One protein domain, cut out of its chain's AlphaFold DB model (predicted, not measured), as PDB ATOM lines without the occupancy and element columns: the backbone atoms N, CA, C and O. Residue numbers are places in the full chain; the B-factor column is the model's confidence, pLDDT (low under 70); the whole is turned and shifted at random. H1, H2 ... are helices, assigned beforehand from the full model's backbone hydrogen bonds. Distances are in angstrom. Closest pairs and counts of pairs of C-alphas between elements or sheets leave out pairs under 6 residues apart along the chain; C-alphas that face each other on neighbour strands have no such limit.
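What this domain is: This is residues 97 to 144 of the 144 residues of an uncharacterized protein of mine drainage metagenome (UniProt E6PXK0). This is a helical hairpin with unequal arms: the short helix H1 folds back along the first part of the long helix H2, and the rest of H2 sticks out beyond it as a single free arm. That arm, residues 125 to 140 of H2 with the tail 141 to 144, makes much of the length. The printed part has 48 residues with two named helices, H1 then H2, and no named strand; the class is all helix. The whole is extended, with a radius of gyration of the C-alphas of 16.3 A, and its outline is a rod spanning 52 by 13 by 9 A.

Where its parts are: Start at C-alpha 97, at (19.657, 11.363, 54.581), where H1 begins; it covers residues 97 to 108 and measures 16.8 A from first to last C-alpha. After residues 109 to 113, find C-alpha 114 at (33.695, 13.989, 51.514). From there H2, residues 114 to 140, runs 38.3 A to C-alpha 140 at (2.781, 31.080, 36.795).

How they stand to each other: Look at Cys 99 and Gly 120: their C-alphas, the closest of H1 and H2, are 4.7 A apart. The two helices touch, H2 with residues 114 to 121 alone. Their lines stand at a shallow tilt of 27 degrees, and they run opposite ways. They form a helical hairpin, joined by a tight link of 5 residues. In the backbones of H1 and H2, every O i to N i+4 pair is within hydrogen-bond range.

The domain as a whole: The two C-alphas farthest apart are those of Gly 110 and Gly 142, 52.0 A. Residues 125 to 144, of which 125 to 140 belong to H2, stand free. The printed part has no cut and ends at residue 144, the chain's last. The mean pLDDT of the printed part is 72.1; look for values under 70 at residues 132 to 144.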
ATOM      1  N   VAL A  97      19.497  11.682  53.152       77.88
ATOM      2  CA  VAL A  97      19.657  11.363  54.581       77.88
ATOM      3  C   VAL A  97      20.555  10.140  54.777       77.88
ATOM      4  O   VAL A  97      21.440  10.161  55.634       77.88
ATOM      5  N   ALA A  98      20.388   9.099  53.956       82.31
ATOM      6  CA  ALA A  98      21.246   7.919  54.001       82.31
ATOM      7  C   ALA A  98      22.715   8.263  53.680       82.31
ATOM      8  O   ALA A  98      23.618   7.872  54.424       82.31
ATOM      9  N   CYS A  99      22.965   9.047  52.626       82.56
ATOM     10  CA  CYS A  99      24.308   9.488  52.248       82.56
ATOM     11  C   CYS A  99      24.971  10.341  53.339       82.56
ATOM     12  O   CYS A  99      26.138  10.116  53.659       82.56
ATOM     13  N   LEU A 100      24.236  11.269  53.961       83.25
ATOM     14  CA  LEU A 100      24.754  12.080  55.069       83.25
ATOM     15  C   LEU A 100      25.050  11.238  56.320       83.25
ATOM     16  O   LEU A 100      26.061  11.468  56.987       83.25
ATOM     17  N   GLY A 101      24.233  10.221  56.607       83.19
ATOM     18  CA  GLY A 101      24.496   9.259  57.680       83.19
ATOM     19  C   GLY A 101      25.798   8.477  57.463       83.19
ATOM     20  O   GLY A 101      26.615   8.360  58.379       83.19
ATOM     21  N   ILE A 102      26.039   8.007  56.234       83.25
ATOM     22  CA  ILE A 102      27.280   7.308  55.855       83.25
ATOM     23  C   ILE A 102      28.483   8.264  55.879       83.25
ATOM     24  O   ILE A 102      29.571   7.879  56.316       83.25
ATOM     25  N   ALA A 103      28.301   9.526  55.479       82.19
ATOM     26  CA  ALA A 103      29.340  10.550  55.569       82.19
ATOM     27  C   ALA A 103      29.770  10.800  57.023       82.19
ATOM     28  O   ALA A 103      30.964  10.784  57.323       82.19
ATOM     29  N   GLY A 104      28.810  10.947  57.944       81.94
ATOM     30  CA  GLY A 104      29.089  11.089  59.377       81.94
ATOM     31  C   GLY A 104      29.826   9.876  59.958       81.94
ATOM     32  O   GLY A 104      30.763  10.027  60.744       81.94
ATOM     33  N   TRP A 105      29.466   8.670  59.508       79.12
ATOM     34  CA  TRP A 105      30.162   7.432  59.865       79.12
ATOM     35  C   TRP A 105      31.620   7.412  59.388       79.12
ATOM     36  O   TRP A 105      32.530   7.119  60.169       79.12
ATOM     37  N   HIS A 106      31.859   7.755  58.118       81.31
ATOM     38  CA  HIS A 106      33.203   7.823  57.543       81.31
ATOM     39  C   HIS A 106      34.065   8.890  58.229       81.31
ATOM     40  O   HIS A 106      35.230   8.618  58.512       81.31
ATOM     41  N   PHE A 107      33.481  10.041  58.586       75.31
ATOM     42  CA  PHE A 107      34.170  11.109  59.313       75.31
ATOM     43  C   PHE A 107      34.661  10.628  60.686       75.31
ATOM     44  O   PHE A 107      35.837  10.774  61.011       75.31
ATOM     45  N   LYS A 108      33.791   9.961  61.457       80.44
ATOM     46  CA  LYS A 108      34.154   9.391  62.765       80.44
ATOM     47  C   LYS A 108      35.166   8.245  62.659       80.44
ATOM     48  O   LYS A 108      35.971   8.054  63.563       80.44
ATOM     49  N   SER A 109      35.128   7.490  61.565       79.25
ATOM     50  CA  SER A 109      36.001   6.331  61.340       79.25
ATOM     51  C   SER A 109      37.356   6.691  60.712       79.25
ATOM     52  O   SER A 109      38.118   5.785  60.383       79.25
ATOM     53  N   GLY A 110      37.648   7.979  60.482       74.56
ATOM     54  CA  GLY A 110      38.877   8.428  59.809       74.56
ATOM     55  C   GLY A 110      38.969   8.014  58.332       74.56
ATOM     56  O   GLY A 110      40.056   7.970  57.763       74.56
ATOM     57  N   ARG A 111      37.837   7.670  57.708       74.25
ATOM     58  CA  ARG A 111      37.725   7.238  56.306       74.25
ATOM     59  C   ARG A 111      37.249   8.409  55.443       74.25
ATOM     60  O   ARG A 111      36.649   9.360  55.937       74.25
ATOM     61  N   GLY A 112      37.478   8.343  54.130       76.94
ATOM     62  CA  GLY A 112      37.058   9.403  53.207       76.94
ATOM     63  C   GLY A 112      35.543   9.646  53.253       76.94
ATOM     64  O   GLY A 112      34.775   8.803  52.796       76.94
ATOM     65  N   TYR A 113      35.119  10.776  53.819       78.88
ATOM     66  CA  TYR A 113      33.708  11.132  54.057       78.88
ATOM     67  C   TYR A 113      33.150  12.127  53.036       78.88
ATOM     68  O   TYR A 113      31.938  12.244  52.867       78.88
ATOM     69  N   MET A 114      34.040  12.839  52.346       76.38
ATOM     70  CA  MET A 114      33.695  13.989  51.514       76.38
ATOM     71  C   MET A 114      32.790  13.610  50.336       76.38
ATOM     72  O   MET A 114      31.832  14.321  50.067       76.38
ATOM     73  N   GLY A 115      33.019  12.454  49.698       78.50
ATOM     74  CA  GLY A 115      32.165  11.969  48.604       78.50
ATOM     75  C   GLY A 115      30.722  11.713  49.046       78.50
ATOM     76  O   GLY A 115      29.787  12.210  48.429       78.50
ATOM     77  N   TRP A 116      30.536  11.026  50.174       80.50
ATOM     78  CA  TRP A 116      29.211  10.753  50.743       80.50
ATOM     79  C   TRP A 116      28.502  12.024  51.214       80.50
ATOM     80  O   TRP A 116      27.297  12.175  51.010       80.50
ATOM     81  N   GLY A 117      29.255  12.954  51.809       77.69
ATOM     82  CA  GLY A 117      28.730  14.240  52.262       77.69
ATOM     83  C   GLY A 117      28.249  15.097  51.094       77.69
ATOM     84  O   GLY A 117      27.117  15.574  51.110       77.69
ATOM     85  N   VAL A 118      29.073  15.231  50.051       82.56
ATOM     86  CA  VAL A 118      28.738  16.002  48.846       82.56
ATOM     87  C   VAL A 118      27.532  15.400  48.127       82.56
ATOM     88  O   VAL A 118      26.615  16.142  47.791       82.56
ATOM     89  N   SER A 119      27.470  14.075  47.954       79.69
ATOM     90  CA  SER A 119      26.300  13.420  47.353       79.69
ATOM     91  C   SER A 119      25.023  13.642  48.168       79.69
ATOM     92  O   SER A 119      23.979  13.941  47.592       79.69
ATOM     93  N   GLY A 120      25.095  13.557  49.500       78.75
ATOM     94  CA  GLY A 120      23.946  13.799  50.373       78.75
ATOM     95  C   GLY A 120      23.430  15.239  50.306       78.75
ATOM     96  O   GLY A 120      22.231  15.461  50.152       78.75
ATOM     97  N   VAL A 121      24.332  16.224  50.344       79.88
ATOM     98  CA  VAL A 121      23.965  17.643  50.198       79.88
ATOM     99  C   VAL A 121      23.417  17.929  48.798       79.88
ATOM    100  O   VAL A 121      22.393  18.597  48.675       79.88
ATOM    101  N   ALA A 122      24.039  17.392  47.746       78.25
ATOM    102  CA  ALA A 122      23.583  17.583  46.370       78.25
ATOM    103  C   ALA A 122      22.150  17.066  46.160       78.25
ATOM    104  O   ALA A 122      21.333  17.752  45.552       78.25
ATOM    105  N   LEU A 123      21.811  15.900  46.717       77.94
ATOM    106  CA  LEU A 123      20.459  15.337  46.635       77.94
ATOM    107  C   LEU A 123      19.419  16.166  47.408       77.94
ATOM    108  O   LEU A 123      18.291  16.323  46.942       77.94
ATOM    109  N   MET A 124      19.803  16.750  48.548       80.38
ATOM    110  CA  MET A 124      18.972  17.715  49.284       80.38
ATOM    111  C   MET A 124      18.704  18.978  48.460       80.38
ATOM    112  O   MET A 124      17.567  19.442  48.389       80.38
ATOM    113  N   VAL A 125      19.735  19.508  47.796       78.69
ATOM    114  CA  VAL A 125      19.613  20.689  46.929       78.69
ATOM    115  C   VAL A 125      18.729  20.393  45.719       78.69
ATOM    116  O   VAL A 125      17.834  21.179  45.433       78.69
ATOM    117  N   ILE A 126      18.903  19.249  45.050       77.62
ATOM    118  CA  ILE A 126      18.058  18.844  43.912       77.62
ATOM    119  C   ILE A 126      16.592  18.694  44.349       77.62
ATOM    120  O   ILE A 126      15.696  19.193  43.668       77.62
ATOM    121  N   SER A 127      16.343  18.092  45.517       76.25
ATOM    122  CA  SER A 127      14.997  18.002  46.100       76.25
ATOM    123  C   SER A 127      14.397  19.387  46.395       76.25
ATOM    124  O   SER A 127      13.235  19.642  46.078       76.25
ATOM    125  N   GLY A 128      15.186  20.306  46.963       71.00
ATOM    126  CA  GLY A 128      14.759  21.676  47.259       71.00
ATOM    127  C   GLY A 128      14.463  22.501  46.005       71.00
ATOM    128  O   GLY A 128      13.427  23.157  45.933       71.00
ATOM    129  N   LEU A 129      15.327  22.419  44.992       75.06
ATOM    130  CA  LEU A 129      15.138  23.099  43.710       75.06
ATOM    131  C   LEU A 129      13.917  22.566  42.952       75.06
ATOM    132  O   LEU A 129      13.203  23.357  42.344       75.06
ATOM    133  N   GLY A 130      13.627  21.263  43.044       71.38
ATOM    134  CA  GLY A 130      12.395  20.681  42.508       71.38
ATOM    135  C   GLY A 130      11.140  21.321  43.111       71.38
ATOM    136  O   GLY A 130      10.256  21.749  42.373       71.38
ATOM    137  N   ARG A 131      11.108  21.499  44.440       70.19
ATOM    138  CA  ARG A 131      10.004  22.199  45.126       70.19
ATOM    139  C   ARG A 131       9.912  23.679  44.755       70.19
ATOM    140  O   ARG A 131       8.811  24.205  44.627       70.19
ATOM    141  N   MET A 132      11.045  24.360  44.572       64.62
ATOM    142  CA  MET A 132      11.048  25.761  44.127       64.62
ATOM    143  C   MET A 132      10.538  25.898  42.687       64.62
ATOM    144  O   MET A 132       9.766  26.808  42.402       64.62
ATOM    145  N   ALA A 133      10.908  24.979  41.793       67.25
ATOM    146  CA  ALA A 133      10.402  24.948  40.423       67.25
ATOM    147  C   ALA A 133       8.886  24.676  40.376       67.25
ATOM    148  O   ALA A 133       8.172  25.371  39.657       67.25
ATOM    149  N   GLU A 134       8.375  23.748  41.192       61.88
ATOM    150  CA  GLU A 134       6.927  23.533  41.367       61.88
ATOM    151  C   GLU A 134       6.217  24.790  41.899       61.88
ATOM    152  O   GLU A 134       5.132  25.140  41.427       61.88
ATOM    153  N   GLY A 135       6.849  25.518  42.826       59.50
ATOM    154  CA  GLY A 135       6.354  26.799  43.340       59.50
ATOM    155  C   GLY A 135       6.244  27.886  42.264       59.50
ATOM    156  O   GLY A 135       5.262  28.626  42.226       59.50
ATOM    157  N   PHE A 136       7.205  27.958  41.340       62.69
ATOM    158  CA  PHE A 136       7.143  28.901  40.219       62.69
ATOM    159  C   PHE A 136       6.117  28.494  39.157       62.69
ATOM    160  O   PHE A 136       5.452  29.366  38.604       62.69
ATOM    161  N   ILE A 137       5.940  27.195  38.893       59.88
ATOM    162  CA  ILE A 137       4.916  26.699  37.956       59.88
ATOM    163  C   ILE A 137       3.508  26.990  38.492       59.88
ATOM    164  O   ILE A 137       2.651  27.459  37.747       59.88
ATOM    165  N   THR A 138       3.275  26.779  39.789       57.12
ATOM    166  CA  THR A 138       1.977  27.056  40.430       57.12
ATOM    167  C   THR A 138       1.664  28.553  40.494       57.12
ATOM    168  O   THR A 138       0.536  28.946  40.201       57.12
ATOM    169  N   GLN A 139       2.660  29.411  40.755       52.72
ATOM    170  CA  GLN A 139       2.503  30.868  40.634       52.72
ATOM    171  C   GLN A 139       2.273  31.335  39.191       52.72
ATOM    172  O   GLN A 139       1.455  32.225  38.964       52.72
ATOM    173  N   ALA A 140       2.951  30.738  38.206       50.06
ATOM    174  CA  ALA A 140       2.781  31.080  36.795       50.06
ATOM    175  C   ALA A 140       1.401  30.677  36.239       50.06
ATOM    176  O   ALA A 140       0.935  31.285  35.277       50.06
ATOM    177  N   GLN A 141       0.732  29.690  36.847       48.81
ATOM    178  CA  GLN A 141      -0.630  29.271  36.489       48.81
ATOM    179  C   GLN A 141      -1.746  30.056  37.202       48.81
ATOM    180  O   GLN A 141      -2.917  29.829  36.912       48.81
ATOM    181  N   GLY A 142      -1.413  31.016  38.076       41.59
ATOM    182  CA  GLY A 142      -2.370  32.006  38.582       41.59
ATOM    183  C   GLY A 142      -3.517  31.448  39.431       41.59
ATOM    184  O   GLY A 142      -4.600  32.030  39.430       41.59
ATOM    185  N   ILE A 143      -3.314  30.343  40.151       51.00
ATOM    186  CA  ILE A 143      -4.312  29.851  41.109       51.00
ATOM    187  C   ILE A 143      -3.964  30.432  42.484       51.00
ATOM    188  O   ILE A 143      -2.969  30.034  43.092       51.00
ATOM    189  N   GLN A 144      -4.746  31.430  42.910       37.75
ATOM    190  CA  GLN A 144      -4.758  31.954  44.283       37.75
ATOM    191  C   GLN A 144      -5.321  30.930  45.269       37.75
ATOM    192  O   GLN A 144      -6.269  30.207  44.886       37.75
TER     193      GLN A 144